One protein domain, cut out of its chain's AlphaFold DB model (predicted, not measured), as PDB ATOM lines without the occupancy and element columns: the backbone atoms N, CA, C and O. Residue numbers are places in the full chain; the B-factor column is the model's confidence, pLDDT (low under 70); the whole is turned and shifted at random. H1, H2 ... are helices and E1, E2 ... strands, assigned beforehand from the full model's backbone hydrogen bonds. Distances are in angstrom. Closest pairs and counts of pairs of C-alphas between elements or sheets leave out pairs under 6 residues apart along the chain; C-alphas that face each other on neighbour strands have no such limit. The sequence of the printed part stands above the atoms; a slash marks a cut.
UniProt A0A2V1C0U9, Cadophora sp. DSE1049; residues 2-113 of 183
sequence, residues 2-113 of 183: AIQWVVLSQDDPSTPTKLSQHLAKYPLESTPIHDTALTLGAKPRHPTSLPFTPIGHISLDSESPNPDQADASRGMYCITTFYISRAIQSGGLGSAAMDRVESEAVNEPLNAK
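What this domain is: This is residues 2 to 113 of the 183 residues of a protein of Cadophora sp. DSE1049 (UniProt A0A2V1C0U9). With little regular structure, this is a small antiparallel sheet, E1, E2, E4 in order, with helix H2 over one face; H1 and E3 lie toward opposite ends of the longest axis, and residues 26 to 55 form a long loop. The 112 printed residues run E1, H1, E2, E3, E4, H2, mixed, with 38 in named elements. The whole is compact, radius of gyration of the C-alphas 15.2 A, spanning 43 by 30 by 24 A.

How they stand to each other: E1, residues 3 to 6, and E2, residues 56 to 59, are antiparallel, with N 4 and O 58 within hydrogen-bond range at 2.8 A. E2 and E4, residues 82 to 84, are antiparallel, with N 57 and O 83 at 2.9 A. H2, residues 93 to 105, is on the sheet, making two layers, helix on one face; its height over the sheet is 9.8 A. The closest C-alphas of E4 and H2, Ile 84 and Gly 94, are 6.4 A apart. H1, residues 15 to 25, is not on the sheet. E3, residues 76 to 78, pairs with no named strand. In H1 and H2 every O i to N i+4 pair is within hydrogen-bond range.

Where its parts are: E1 begins at C-alpha 3 (35.375, 23.947, -41.162). H1 is 15.5 A long; H2, 18.2 A, ends at C-alpha 105 (32.068, 36.474, -44.854).

The domain as a whole: The farthest C-alphas, Ala 24 and Ser 73, are 43.9 A apart. The printed part has no cut; the links H1 to E2 and E2 to E3 are long. No printed residue is under 70 in pLDDT.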
ATOM      1  N   ALA A   2      31.751  24.017 -44.177       81.31
ATOM      2  CA  ALA A   2      33.190  24.267 -44.304       81.31
ATOM      3  C   ALA A   2      33.790  24.615 -42.936       81.31
ATOM      4  O   ALA A   2      33.474  25.655 -42.363       81.31
ATOM      5  N   ILE A   3      34.653  23.736 -42.421       91.38
ATOM      6  CA  ILE A   3      35.375  23.947 -41.162       91.38
ATOM      7  C   ILE A   3      36.709  24.629 -41.464       91.38
ATOM      8  O   ILE A   3      37.466  24.178 -42.324       91.38
ATOM      9  N   GLN A   4      37.006  25.689 -40.722       94.69
ATOM     10  CA  GLN A   4      38.304  26.345 -40.698       94.69
ATOM     11  C   GLN A   4      39.002  26.035 -39.372       94.69
ATOM     12  O   GLN A   4      38.440  26.257 -38.297       94.69
ATOM     13  N   TRP A   5      40.232  25.530 -39.438       96.31
ATOM     14  CA  TRP A   5      41.048  25.305 -38.247       96.31
ATOM     15  C   TRP A   5      41.609  26.625 -37.720       96.31
ATOM     16  O   TRP A   5      42.125  27.439 -38.483       96.31
ATOM     17  N   VAL A   6      41.557  26.809 -36.402       96.69
ATOM     18  CA  VAL A   6      42.254  27.902 -35.722       96.69
ATOM     19  C   VAL A   6      43.619  27.386 -35.288       96.69
ATOM     20  O   VAL A   6      43.724  26.393 -34.564       96.69
ATOM     21  N   VAL A   7      44.667  28.074 -35.732       95.75
ATOM     22  CA  VAL A   7      46.067  27.739 -35.460       95.75
ATOM     23  C   VAL A   7      46.781  28.942 -34.859       95.75
ATOM     24  O   VAL A   7      46.423  30.090 -35.129       95.75
ATOM     25  N   LEU A   8      47.789  28.690 -34.027       95.62
ATOM     26  CA  LEU A   8      48.638  29.752 -33.493       95.62
ATOM     27  C   LEU A   8      49.627  30.219 -34.566       95.62
ATOM     28  O   LEU A   8      50.194  29.400 -35.289       95.62
ATOM     29  N   SER A   9      49.856  31.530 -34.649       93.25
ATOM     30  CA  SER A   9      50.876  32.080 -35.545       93.25
ATOM     31  C   SER A   9      52.272  31.669 -35.080       93.25
ATOM     32  O   SER A   9      52.590  31.797 -33.898       93.25
ATOM     33  N   GLN A  10      53.131  31.225 -35.997       90.44
ATOM     34  CA  GLN A  10      54.532  30.925 -35.675       90.44
ATOM     35  C   GLN A  10      55.332  32.186 -35.314       90.44
ATOM     36  O   GLN A  10      56.329  32.089 -34.604       90.44
ATOM     37  N   ASP A  11      54.850  33.359 -35.733       93.12
ATOM     38  CA  ASP A  11      55.486  34.651 -35.468       93.12
ATOM     39  C   ASP A  11      55.111  35.237 -34.092       93.12
ATOM     40  O   ASP A  11      55.710  36.222 -33.663       93.12
ATOM     41  N   ASP A  12      54.119  34.669 -33.389       92.00
ATOM     42  CA  ASP A  12      53.732  35.110 -32.041       92.00
ATOM     43  C   ASP A  12      54.700  34.509 -30.995       92.00
ATOM     44  O   ASP A  12      54.721  33.286 -30.811       92.00
ATOM     45  N   PRO A  13      55.464  35.331 -30.243       94.19
ATOM     46  CA  PRO A  13      56.398  34.843 -29.224       94.19
ATOM     47  C   PRO A  13      55.742  34.012 -28.114       94.19
ATOM     48  O   PRO A  13      56.418  33.236 -27.441       94.19
ATOM     49  N   SER A  14      54.431  34.164 -27.899       94.06
ATOM     50  CA  SER A  14      53.672  33.402 -26.905       94.06
ATOM     51  C   SER A  14      53.206  32.028 -27.405       94.06
ATOM     52  O   SER A  14      52.710  31.226 -26.607       94.06
ATOM     53  N   THR A  15      53.380  31.721 -28.695       95.00
ATOM     54  CA  THR A  15      52.945  30.457 -29.306       95.00
ATOM     55  C   THR A  15      53.522  29.217 -28.627       95.00
ATOM     56  O   THR A  15      52.726  28.338 -28.293       95.00
ATOM     57  N   PRO A  16      54.837  29.114 -28.335       96.00
ATOM     58  CA  PRO A  16      55.381  27.939 -27.652       96.00
ATOM     59  C   PRO A  16      54.715  27.684 -26.293       96.00
ATOM     60  O   PRO A  16      54.385  26.546 -25.957       96.00
ATOM     61  N   THR A  17      54.452  28.748 -25.527       96.12
ATOM     62  CA  THR A  17      53.784  28.660 -24.224       96.12
ATOM     63  C   THR A  17      52.330  28.216 -24.365       96.12
ATOM     64  O   THR A  17      51.921  27.268 -23.697       96.12
ATOM     65  N   LYS A  18      51.559  28.850 -25.257       96.38
ATOM     66  CA  LYS A  18      50.150  28.502 -25.507       96.38
ATOM     67  C   LYS A  18      50.004  27.067 -26.021       96.38
ATOM     68  O   LYS A  18      49.120  26.337 -25.578       96.38
ATOM     69  N   LEU A  19      50.886  26.643 -26.925       96.25
ATOM     70  CA  LEU A  19      50.886  25.283 -27.453       96.25
ATOM     71  C   LEU A  19      51.187  24.262 -26.350       96.25
ATOM     72  O   LEU A  19      50.466  23.279 -26.219       96.25
ATOM     73  N   SER A  20      52.186  24.530 -25.505       96.69
ATOM     74  CA  SER A  20      52.497  23.684 -24.347       96.69
ATOM     75  C   SER A  20      51.301  23.550 -23.391       96.69
ATOM     76  O   SER A  20      50.943  22.441 -22.999       96.69
ATOM     77  N   GLN A  21      50.610  24.656 -23.085       96.81
ATOM     78  CA  GLN A  21      49.396  24.647 -22.257       96.81
ATOM     79  C   GLN A  21      48.268  23.812 -22.878       96.81
ATOM     80  O   GLN A  21      47.621  23.028 -22.182       96.81
ATOM     81  N   HIS A  22      48.036  23.958 -24.186       96.81
ATOM     82  CA  HIS A  22      47.047  23.168 -24.914       96.81
ATOM     83  C   HIS A  22      47.365  21.669 -24.858       96.81
ATOM     84  O   HIS A  22      46.511  20.891 -24.438       96.81
ATOM     85  N   LEU A  23      48.598  21.274 -25.183       96.94
ATOM     86  CA  LEU A  23      49.011  19.869 -25.213       96.94
ATOM     87  C   LEU A  23      49.055  19.221 -23.826       96.94
ATOM     88  O   LEU A  23      48.772  18.033 -23.698       96.94
ATOM     89  N   ALA A  24      49.353  19.993 -22.777       97.00
ATOM     90  CA  ALA A  24      49.277  19.510 -21.402       97.00
ATOM     91  C   ALA A  24      47.838  19.145 -20.999       97.00
ATOM     92  O   ALA A  24      47.630  18.174 -20.272       97.00
ATOM     93  N   LYS A  25      46.840  19.904 -21.475       94.94
ATOM     94  CA  LYS A  25      45.418  19.639 -21.202       94.94
ATOM     95  C   LYS A  25      44.819  18.586 -22.138       94.94
ATOM     96  O   LYS A  25      43.966  17.815 -21.708       94.94
ATOM     97  N   TYR A  26      45.260  18.553 -23.394       95.00
ATOM     98  CA  TYR A  26      44.724  17.700 -24.454       95.00
ATOM     99  C   TYR A  26      45.842  16.873 -25.116       95.00
ATOM    100  O   TYR A  26      46.172  17.083 -26.282       95.00
ATOM    101  N   PRO A  27      46.439  15.897 -24.407       95.00
ATOM    102  CA  PRO A  27      47.571  15.123 -24.932       95.00
ATOM    103  C   PRO A  27      47.212  14.281 -26.167       95.00
ATOM    104  O   PRO A  27      48.080  13.988 -26.991       95.00
ATOM    105  N   LEU A  28      45.933  13.923 -26.331       94.25
ATOM    106  CA  LEU A  28      45.425  13.214 -27.511       94.25
ATOM    107  C   LEU A  28      45.435  14.082 -28.784       94.25
ATOM    108  O   LEU A  28      45.409  13.538 -29.882       94.25
ATOM    109  N   GLU A  29      45.535  15.407 -28.650       93.94
ATOM    110  CA  GLU A  29      45.615  16.369 -29.763       93.94
ATOM    111  C   GLU A  29      47.075  16.707 -30.140       93.94
ATOM    112  O   GLU A  29      47.344  17.625 -30.909       93.94
ATOM    113  N   SER A  30      48.049  15.946 -29.625       92.62
ATOM    114  CA  SER A  30      49.483  16.177 -29.864       92.62
ATOM    115  C   SER A  30      49.980  15.822 -31.261       92.62
ATOM    116  O   SER A  30      51.045  16.293 -31.657       92.62
ATOM    117  N   THR A  31      49.238  15.008 -32.012       95.94
ATOM    118  CA  THR A  31      49.631  14.612 -33.369       95.94
ATOM    119  C   THR A  31      49.256  15.716 -34.361       95.94
ATOM    120  O   THR A  31      48.063  15.979 -34.529       95.94
ATOM    121  N   PRO A  32      50.223  16.358 -35.046       95.94
ATOM    122  CA  PRO A  32      49.918  17.383 -36.038       95.94
ATOM    123  C   PRO A  32      49.112  16.820 -37.213       95.94
ATOM    124  O   PRO A  32      49.347  15.697 -37.665       95.94
ATOM    125  N   ILE A  33      48.215  17.638 -37.758       96.38
ATOM    126  CA  ILE A  33      47.518  17.358 -39.018       96.38
ATOM    127  C   ILE A  33      48.127  18.190 -40.142       96.38
ATOM    128  O   ILE A  33      48.827  19.166 -39.890       96.38
ATOM    129  N   HIS A  34      47.879  17.802 -41.388       97.12
ATOM    130  CA  HIS A  34      48.424  18.499 -42.551       97.12
ATOM    131  C   HIS A  34      47.372  19.412 -43.167       97.12
ATOM    132  O   HIS A  34      46.194  19.059 -43.250       97.12
ATOM    133  N   ASP A  35      47.805  20.575 -43.639       96.50
ATOM    134  CA  ASP A  35      46.947  21.479 -44.394       96.50
ATOM    135  C   ASP A  35      46.632  20.898 -45.772       96.50
ATOM    136  O   ASP A  35      47.474  20.862 -46.671       96.50
ATOM    137  N   THR A  36      45.391  20.444 -45.912       95.81
ATOM    138  CA  THR A  36      44.804  19.880 -47.131       95.81
ATOM    139  C   THR A  36      43.677  20.754 -47.687       95.81
ATOM    140  O   THR A  36      42.985  20.354 -48.623       95.81
ATOM    141  N   ALA A  37      43.473  21.954 -47.131       94.38
ATOM    142  CA  ALA A  37      42.335  22.798 -47.465       94.38
ATOM    143  C   ALA A  37      42.466  23.381 -48.880       94.38
ATOM    144  O   ALA A  37      43.339  24.205 -49.153       94.38
ATOM    145  N   LEU A  38      41.544  22.990 -49.767       94.81
ATOM    146  CA  LEU A  38      41.432  23.520 -51.135       94.81
ATOM    147  C   LEU A  38      40.688  24.860 -51.199       94.81
ATOM    148  O   LEU A  38      40.705  25.536 -52.227       94.81
ATOM    149  N   THR A  39      40.014  25.246 -50.114       92.94
ATOM    150  CA  THR A  39      39.291  26.515 -50.015       92.94
ATOM    151  C   THR A  39      39.490  27.162 -48.645       92.94
ATOM    152  O   THR A  39      39.737  26.467 -47.663       92.94
ATOM    153  N   LEU A  40      39.401  28.493 -48.584       91.19
ATOM    154  CA  LEU A  40      39.332  29.285 -47.350       91.19
ATOM    155  C   LEU A  40      38.384  30.465 -47.588       91.19
ATOM    156  O   LEU A  40      38.508  31.138 -48.610       91.19
ATOM    157  N   GLY A  41      37.405  30.681 -46.706       87.44
ATOM    158  CA  GLY A  41      36.359  31.691 -46.932       87.44
ATOM    159  C   GLY A  41      35.616  31.496 -48.262       87.44
ATOM    160  O   GLY A  41      35.365  32.460 -48.980       87.44
ATOM    161  N   ALA A  42      35.368  30.236 -48.648       89.19
ATOM    162  CA  ALA A  42      34.823  29.825 -49.950       89.19
ATOM    163  C   ALA A  42      35.647  30.243 -51.193       89.19
ATOM    164  O   ALA A  42      35.213  30.022 -52.323       89.19
ATOM    165  N   LYS A  43      36.863  30.777 -51.019       91.75
ATOM    166  CA  LYS A  43      37.798  31.058 -52.115       91.75
ATOM    167  C   LYS A  43      38.710  29.862 -52.367       91.75
ATOM    168  O   LYS A  43      39.239  29.317 -51.396       91.75
ATOM    169  N   PRO A  44      38.956  29.478 -53.631       94.00
ATOM    170  CA  PRO A  44      39.985  28.499 -53.959       94.00
ATOM    171  C   PRO A  44      41.361  28.926 -53.435       94.00
ATOM    172  O   PRO A  44      41.734  30.097 -53.519       94.00
ATOM    173  N   ARG A  45      42.130  27.967 -52.922       94.75
ATOM    174  CA  ARG A  45      43.530  28.145 -52.520       94.75
ATOM    175  C   ARG A  45      44.329  26.873 -52.780       94.75
ATOM    176  O   ARG A  45      43.764  25.788 -52.895       94.75
ATOM    177  N   HIS A  46      45.649  27.005 -52.809       96.25
ATOM    178  CA  HIS A  46      46.538  25.851 -52.789       96.25
ATOM    179  C   HIS A  46      46.864  25.468 -51.338       96.25
ATOM    180  O   HIS A  46      47.306  26.339 -50.579       96.25
ATOM    181  N   PRO A  47      46.644  24.202 -50.940       96.06
ATOM    182  CA  PRO A  47      47.039  23.724 -49.625       96.06
ATOM    183  C   PRO A  47      48.558  23.810 -49.485       96.06
ATOM    184  O   PRO A  47      49.292  23.546 -50.437       96.06
ATOM    185  N   THR A  48      49.036  24.181 -48.301       95.50
ATOM    186  CA  THR A  48      50.480  24.251 -48.033       95.50
ATOM    187  C   THR A  48      51.091  22.873 -47.799       95.50
ATOM    188  O   THR A  48      52.305  22.728 -47.905       95.50
ATOM    189  N   SER A  49      50.271  21.871 -47.455       96.06
ATOM    190  CA  SER A  49      50.712  20.538 -47.021       96.06
ATOM    191  C   SER A  49      51.658  20.548 -45.817       96.06
ATOM    192  O   SER A  49      52.250  19.520 -45.499       96.06
ATOM    193  N   LEU A  50      51.787  21.680 -45.119       96.19
ATOM    194  CA  LEU A  50      52.580  21.776 -43.904       96.19
ATOM    195  C   LEU A  50      51.805  21.186 -42.719       96.19
ATOM    196  O   LEU A  50      50.576  21.331 -42.656       96.19
ATOM    197  N   PRO A  51      52.500  20.529 -41.776       96.88
ATOM    198  CA  PRO A  51      51.886  20.084 -40.540       96.88
ATOM    199  C   PRO A  51      51.589  21.278 -39.624       96.88
ATOM    200  O   PRO A  51      52.370  22.226 -39.536       96.88
ATOM    201  N   PHE A  52      50.482  21.205 -38.893       96.25
ATOM    202  CA  PHE A  52      50.107  22.167 -37.865       96.25
ATOM    203  C   PHE A  52      49.355  21.480 -36.719       96.25
ATOM    204  O   PHE A  52      48.762  20.413 -36.889       96.25
ATOM    205  N   THR A  53      49.358  22.115 -35.546       96.81
ATOM    206  CA  THR A  53      48.539  21.693 -34.404       96.81
ATOM    207  C   THR A  53      47.305  22.593 -34.317       96.81
ATOM    208  O   THR A  53      47.458  23.797 -34.081       96.81
ATOM    209  N   PRO A  54      46.092  22.061 -34.543       96.62
ATOM    210  CA  PRO A  54      44.869  22.829 -34.365       96.62
ATOM    211  C   PRO A  54      44.679  23.137 -32.881       96.62
ATOM    212  O   PRO A  54      44.904  22.285 -32.034       96.62
ATOM    213  N   ILE A  55      44.244  24.356 -32.564       97.31
ATOM    214  CA  ILE A  55      43.866  24.741 -31.194       97.31
ATOM    215  C   ILE A  55      42.394  25.125 -31.085       97.31
ATOM    216  O   ILE A  55      41.943  25.631 -30.057       97.31
ATOM    217  N   GLY A  56      41.645  24.938 -32.163       97.12
ATOM    218  CA  GLY A  56      40.268  25.366 -32.293       97.12
ATOM    219  C   GLY A  56      39.767  25.187 -33.714       97.12
ATOM    220  O   GLY A  56      40.528  24.835 -34.616       97.12
ATOM    221  N   HIS A  57      38.490  25.461 -33.919       97.00
ATOM    222  CA  HIS A  57      37.876  25.496 -35.235       97.00
ATOM    223  C   HIS A  57      36.659  26.416 -35.236       97.00
ATOM    224  O   HIS A  57      36.044  26.655 -34.197       97.00
ATOM    225  N   ILE A  58      36.314  26.917 -36.414       97.50
ATOM    226  CA  ILE A  58      35.093  27.674 -36.668       97.50
ATOM    227  C   ILE A  58      34.531  27.261 -38.027       97.50
ATOM    228  O   ILE A  58      35.290  27.069 -38.978       97.50
ATOM    229  N   SER A  59      33.218  27.100 -38.132       95.31
ATOM    230  CA  SER A  59      32.541  26.844 -39.406       95.31
ATOM    231  C   SER A  59      31.620  27.991 -39.780       95.31
ATOM    232  O   SER A  59      31.088  28.696 -38.924       95.31
ATOM    233  N   LEU A  60      31.428  28.155 -41.086       95.31
ATOM    234  CA  LEU A  60      30.457  29.074 -41.653       95.31
ATOM    235  C   LEU A  60      29.697  28.352 -42.763       95.31
ATOM    236  O   LEU A  60      30.287  27.956 -43.769       95.31
ATOM    237  N   ASP A  61      28.392  28.197 -42.573       95.00
ATOM    238  CA  ASP A  61      27.562  27.334 -43.402       95.00
ATOM    239  C   ASP A  61      26.428  28.093 -44.087       95.00
ATOM    240  O   ASP A  61      25.810  29.001 -43.528       95.00
ATOM    241  N   SER A  62      26.157  27.697 -45.331       94.25
ATOM    242  CA  SER A  62      25.054  28.198 -46.159       94.25
ATOM    243  C   SER A  62      23.703  27.576 -45.815       94.25
ATOM    244  O   SER A  62      22.677  28.040 -46.305       94.25
ATOM    245  N   GLU A  63      23.712  26.521 -45.004       92.06
ATOM    246  CA  GLU A  63      22.552  25.735 -44.597       92.06
ATOM    247  C   GLU A  63      22.661  25.440 -43.100       92.06
ATOM    248  O   GLU A  63      23.759  25.317 -42.556       92.06
ATOM    249  N   SER A  64      21.516  25.322 -42.435       91.50
ATOM    250  CA  SER A  64      21.415  24.921 -41.032       91.50
ATOM    251  C   SER A  64      20.222  23.976 -40.878       91.50
ATOM    252  O   SER A  64      19.228  24.143 -41.592       91.50
ATOM    253  N   PRO A  65      20.262  23.015 -39.932       87.31
ATOM    254  CA  PRO A  65      19.084  22.242 -39.545       87.31
ATOM    255  C   PRO A  65      17.889  23.118 -39.143       87.31
ATOM    256  O   PRO A  65      16.743  22.697 -39.290       87.31
ATOM    257  N   ASN A  66      18.139  24.343 -38.663       88.12
ATOM    258  CA  ASN A  66      17.092  25.325 -38.421       88.12
ATOM    259  C   ASN A  66      16.960  26.251 -39.646       88.12
ATOM    260  O   ASN A  66      17.862  27.058 -39.899       88.12
ATOM    261  N   PRO A  67      15.832  26.213 -40.380       83.06
ATOM    262  CA  PRO A  67      15.691  26.911 -41.664       83.06
ATOM    263  C   PRO A  67      15.825  28.438 -41.558       83.06
ATOM    264  O   PRO A  67      16.206  29.102 -42.516       83.06
ATOM    265  N   ASP A  68      15.577  29.013 -40.382       90.81
ATOM    266  CA  ASP A  68      15.661  30.458 -40.151       90.81
ATOM    267  C   ASP A  68      17.085  30.964 -39.828       90.81
ATOM    268  O   ASP A  68      17.278  32.171 -39.627       90.81
ATOM    269  N   GLN A  69      18.082  30.072 -39.735       93.50
ATOM    270  CA  GLN A  69      19.473  30.413 -39.402       93.50
ATOM    271  C   GLN A  69      20.374  30.611 -40.627       93.50
ATOM    272  O   GLN A  69      21.350  31.358 -40.543       93.50
ATOM    273  N   ALA A  70      20.068  30.001 -41.767       95.88
ATOM    274  CA  ALA A  70      20.894  30.135 -42.962       95.88
ATOM    275  C   ALA A  70      20.029  30.262 -44.217       95.88
ATOM    276  O   ALA A  70      19.066  29.526 -44.397       95.88
ATOM    277  N   ASP A  71      20.380  31.220 -45.067       95.88
ATOM    278  CA  ASP A  71      19.810  31.415 -46.396       95.88
ATOM    279  C   ASP A  71      20.839  32.174 -47.242       95.88
ATOM    280  O   ASP A  71      20.863  33.412 -47.291       95.88
ATOM    281  N   ALA A  72      21.721  31.421 -47.901       94.31
ATOM    282  CA  ALA A  72      22.778  31.994 -48.729       94.31
ATOM    283  C   ALA A  72      22.229  32.852 -49.883       94.31
ATOM    284  O   ALA A  72      22.870  33.830 -50.265       94.31
ATOM    285  N   SER A  73      21.018  32.573 -50.388       94.50
ATOM    286  CA  SER A  73      20.390  33.382 -51.447       94.50
ATOM    287  C   SER A  73      20.089  34.816 -50.993       94.50
ATOM    288  O   SER A  73      20.052  35.747 -51.797       94.50
ATOM    289  N   ARG A  74      19.935  35.010 -49.678       95.00
ATOM    290  CA  ARG A  74      19.728  36.310 -49.030       95.00
ATOM    291  C   ARG A  74      20.996  36.857 -48.369       95.00
ATOM    292  O   ARG A  74      20.933  37.912 -47.738       95.00
ATOM    293  N   GLY A  75      22.131  36.172 -48.516       96.25
ATOM    294  CA  GLY A  75      23.389  36.508 -47.848       96.25
ATOM    295  C   GLY A  75      23.360  36.246 -46.339       96.25
ATOM    296  O   GLY A  75      24.002  36.979 -45.588       96.25
ATOM    297  N   MET A  76      22.586  35.264 -45.870       97.38
ATOM    298  CA  MET A  76      22.553  34.853 -44.465       97.38
ATOM    299  C   MET A  76      23.296  33.530 -44.281       97.38
ATOM    300  O   MET A  76      22.911  32.522 -44.869       97.38
ATOM    301  N   TYR A  77      24.321  33.526 -43.434       97.25
ATOM    302  CA  TYR A  77      25.133  32.342 -43.145       97.25
ATOM    303  C   TYR A  77      25.128  32.039 -41.647       97.25
ATOM    304  O   TYR A  77      24.999  32.950 -40.828       97.25
ATOM    305  N   CYS A  78      25.271  30.767 -41.286       97.56
ATOM    306  CA  CYS A  78      25.257  30.321 -39.897       97.56
ATOM    307  C   CYS A  78      26.657  29.902 -39.450       97.56
ATOM    308  O   CYS A  78      27.310  29.098 -40.112       97.56
ATOM    309  N   ILE A  79      27.100  30.410 -38.303       97.38
ATOM    310  CA  ILE A  79      28.240  29.863 -37.573       97.38
ATOM    311  C   ILE A  79      27.707  28.676 -36.775       97.38
ATOM    312  O   ILE A  79      27.018  28.859 -35.775       97.38
ATOM    313  N   THR A  80      27.954  27.462 -37.262       94.31
ATOM    314  CA  THR A  80      27.374  26.228 -36.695       94.31
ATOM    315  C   THR A  80      28.266  25.587 -35.641       94.31
ATOM    316  O   THR A  80      27.776  24.954 -34.712       94.31
ATOM    317  N   THR A  81      29.582  25.753 -35.759       93.81
ATOM    318  CA  THR A  81      30.556  25.262 -34.789       93.81
ATOM    319  C   THR A  81      31.579  26.346 -34.522       93.81
ATOM    320  O   THR A  81      32.080  26.997 -35.441       93.81
ATOM    321  N   PHE A  82      31.891  26.545 -33.247       96.94
ATOM    322  CA  PHE A  82      32.988  27.398 -32.840       96.94
ATOM    323  C   PHE A  82      33.587  26.897 -31.534       96.94
ATOM    324  O   PHE A  82      32.921  26.822 -30.501       96.94
ATOM    325  N   TYR A  83      34.866  26.559 -31.589       95.94
ATOM    326  CA  TYR A  83      35.613  26.044 -30.461       95.94
ATOM    327  C   TYR A  83      37.015  26.638 -30.440       95.94
ATOM    328  O   TYR A  83      37.707  26.690 -31.454       95.94
ATOM    329  N   ILE A  84      37.455  27.026 -29.246       97.00
ATOM    330  CA  ILE A  84      38.845  27.352 -28.931       97.00
ATOM    331  C   ILE A  84      39.231  26.527 -27.710       97.00
ATOM    332  O   ILE A  84      38.477  26.485 -26.732       97.00
ATOM    333  N   SER A  85      40.420  25.930 -27.750       95.88
ATOM    334  CA  SER A  85      41.028  25.169 -26.662       95.88
ATOM    335  C   SER A  85      40.871  25.884 -25.325       95.88
ATOM    336  O   SER A  85      41.411  26.973 -25.110       95.88
ATOM    337  N   ARG A  86      40.177  25.235 -24.381       92.31
ATOM    338  CA  ARG A  86      39.932  25.787 -23.037       92.31
ATOM    339  C   ARG A  86      41.206  25.970 -22.216       92.31
ATOM    340  O   ARG A  86      41.151  26.588 -21.163       92.31
ATOM    341  N   ALA A  87      42.337  25.407 -22.645       93.69
ATOM    342  CA  ALA A  87      43.627  25.626 -21.991       93.69
ATOM    343  C   ALA A  87      44.170  27.046 -22.212       93.69
ATOM    344  O   ALA A  87      44.996  27.511 -21.437       93.69
ATOM    345  N   ILE A  88      43.721  27.711 -23.282       94.38
ATOM    346  CA  ILE A  88      44.260  28.991 -23.764       94.38
ATOM    347  C   ILE A  88      43.148  29.996 -24.108       94.38
ATOM    348  O   ILE A  88      43.344  30.932 -24.888       94.38
ATOM    349  N   GLN A  89      41.958  29.804 -23.534       91.81
ATOM    350  CA  GLN A  89      40.877  30.787 -23.588       91.81
ATOM    351  C   GLN A  89      41.246  32.058 -22.805       91.81
ATOM    352  O   GLN A  89      42.262  32.117 -22.117       91.81
ATOM    353  N   SER A  90      40.447  33.114 -22.969       86.94
ATOM    354  CA  SER A  90      40.687  34.448 -22.386       86.94
ATOM    355  C   SER A  90      41.933  35.187 -22.908       86.94
ATOM    356  O   SER A  90      42.170  36.325 -22.519       86.94
ATOM    357  N   GLY A  91      42.681  34.605 -23.853       86.44
ATOM    358  CA  GLY A  91      43.822  35.233 -24.536       86.44
ATOM    359  C   GLY A  91      43.485  35.954 -25.851       86.44
ATOM    360  O   GLY A  91      44.374  36.157 -26.671       86.44
ATOM    361  N   GLY A  92      42.210  36.263 -26.111       92.81
ATOM    362  CA  GLY A  92      41.765  36.972 -27.324       92.81
ATOM    363  C   GLY A  92      41.620  36.122 -28.596       92.81
ATOM    364  O   GLY A  92      41.069  36.609 -29.580       92.81
ATOM    365  N   LEU A  93      42.023  34.844 -28.578       95.44
ATOM    366  CA  LEU A  93      41.945  33.938 -29.739       95.44
ATOM    367  C   LEU A  93      40.525  33.797 -30.297       95.44
ATOM    368  O   LEU A  93      40.337  33.791 -31.511       95.44
ATOM    369  N   GLY A  94      39.523  33.726 -29.415       96.12
ATOM    370  CA  GLY A  94      38.134  33.614 -29.847       96.12
ATOM    371  C   GLY A  94      37.637  34.866 -30.573       96.12
ATOM    372  O   GLY A  94      36.989  34.769 -31.612       96.12
ATOM    373  N   SER A  95      38.008  36.050 -30.077       96.56
ATOM    374  CA  SER A  95      37.695  37.308 -30.757       96.56
ATOM    375  C   SER A  95      38.385  37.385 -32.115       96.56
ATOM    376  O   SER A  95      37.719  37.674 -33.097       96.56
ATOM    377  N   ALA A  96      39.673  37.034 -32.190       96.75
ATOM    378  CA  ALA A  96      40.426  37.047 -33.443       96.75
ATOM    379  C   ALA A  96      39.841  36.087 -34.496       96.75
ATOM    380  O   ALA A  96      39.750  36.444 -35.671       96.75
ATOM    381  N   ALA A  97      39.404  34.890 -34.086       97.12
ATOM    382  CA  ALA A  97      38.750  33.934 -34.979       97.12
ATOM    383  C   ALA A  97      37.419  34.477 -35.528       97.12
ATOM    384  O   ALA A  97      37.178  34.416 -36.733       97.12
ATOM    385  N   MET A  98      36.583  35.066 -34.666       97.75
ATOM    386  CA  MET A  98      35.328  35.692 -35.091       97.75
ATOM    387  C   MET A  98      35.562  36.912 -35.986       97.75
ATOM    388  O   MET A  98      34.894  37.041 -37.003       97.75
ATOM    389  N   ASP A  99      36.522  37.783 -35.656       97.62
ATOM    390  CA  ASP A  99      36.872  38.949 -36.478       97.62
ATOM    391  C   ASP A  99      37.309  38.507 -37.882       97.62
ATOM    392  O   ASP A  99      36.925  39.112 -38.886       97.62
ATOM    393  N   ARG A 100      38.078  37.412 -37.962       96.00
ATOM    394  CA  ARG A 100      38.504  36.833 -39.234       96.00
ATOM    395  C   ARG A 100      37.325  36.300 -40.043       96.00
ATOM    396  O   ARG A 100      37.216  36.654 -41.214       96.00
ATOM    397  N   VAL A 101      36.452  35.489 -39.446       96.44
ATOM    398  CA  VAL A 101      35.289  34.917 -40.148       96.44
ATOM    399  C   VAL A 101      34.294  35.995 -40.562       96.44
ATOM    400  O   VAL A 101      33.816  35.966 -41.691       96.44
ATOM    401  N   GLU A 102      34.019  36.979 -39.704       97.31
ATOM    402  CA  GLU A 102      33.155  38.118 -40.033       97.31
ATOM    403  C   GLU A 102      33.710  38.909 -41.228       97.31
ATOM    404  O   GLU A 102      32.975  39.209 -42.167       97.31
ATOM    405  N   SER A 103      35.019  39.180 -41.234       95.81
ATOM    406  CA  SER A 103      35.698  39.862 -42.340       95.81
ATOM    407  C   SER A 103      35.707  39.037 -43.631       95.81
ATOM    408  O   SER A 103      35.466  39.568 -44.713       95.81
ATOM    409  N   GLU A 104      35.946  37.727 -43.563       94.75
ATOM    410  CA  GLU A 104      35.883  36.863 -44.747       94.75
ATOM    411  C   GLU A 104      34.466  36.779 -45.322       94.75
ATOM    412  O   GLU A 104      34.300  36.838 -46.540       94.75
ATOM    413  N   ALA A 105      33.453  36.686 -44.457       96.31
ATOM    414  CA  ALA A 105      32.068  36.474 -44.854       96.31
ATOM    415  C   ALA A 105      31.496  37.626 -45.690       96.31
ATOM    416  O   ALA A 105      30.745  37.375 -46.629       96.31
ATOM    417  N   VAL A 106      31.847  38.878 -45.383       97.25
ATOM    418  CA  VAL A 106      31.315  40.052 -46.105       97.25
ATOM    419  C   VAL A 106      31.883  40.209 -47.516       97.25
ATOM    420  O   VAL A 106      31.335  40.954 -48.323       97.25
ATOM    421  N   ASN A 107      32.975  39.513 -47.831       95.31
ATOM    422  CA  ASN A 107      33.628  39.592 -49.129       95.31
ATOM    423  C   ASN A 107      33.096  38.524 -50.098       95.31
ATOM    424  O   ASN A 107      32.563  37.489 -49.691       95.31
ATOM    425  N   GLU A 108      33.301  38.733 -51.402       93.75
ATOM    426  CA  GLU A 108      33.097  37.676 -52.399       93.75
ATOM    427  C   GLU A 108      33.895  36.419 -52.016       93.75
ATOM    428  O   GLU A 108      35.010  36.558 -51.513       93.75
ATOM    429  N   PRO A 109      33.385  35.201 -52.272       93.81
ATOM    430  CA  PRO A 109      32.127  34.915 -52.966       93.81
ATOM    431  C   PRO A 109      30.891  34.917 -52.052       93.81
ATOM    432  O   PRO A 109      29.777  34.797 -52.550       93.81
ATOM    433  N   LEU A 110      31.071  35.031 -50.734       94.88
ATOM    434  CA  LEU A 110      29.994  34.861 -49.759       94.88
ATOM    435  C   LEU A 110      29.054  36.070 -49.715       94.88
ATOM    436  O   LEU A 110      27.841  35.888 -49.665       94.88
ATOM    437  N   ASN A 111      29.599  37.291 -49.769       96.56
ATOM    438  CA  ASN A 111      28.823  38.539 -49.735       96.56
ATOM    439  C   ASN A 111      27.762  38.542 -48.614       96.56
ATOM    440  O   ASN A 111      26.606  38.937 -48.815       96.56
ATOM    441  N   ALA A 112      28.138  38.029 -47.441       97.62
ATOM    442  CA  ALA A 112      27.240  37.875 -46.313       97.62
ATOM    443  C   ALA A 112      26.760  39.243 -45.821       97.62
ATOM    444  O   ALA A 112      27.539  40.172 -45.628       97.62
ATOM    445  N   LYS A 113      25.455  39.334 -45.577       98.25
ATOM    446  CA  LYS A 113      24.779  40.483 -44.966       98.25
ATOM    447  C   LYS A 113      24.475  40.222 -43.500       98.25
ATOM    448  O   LYS A 113      24.496  41.137 -42.681       98.25
TER     449      LYS A 113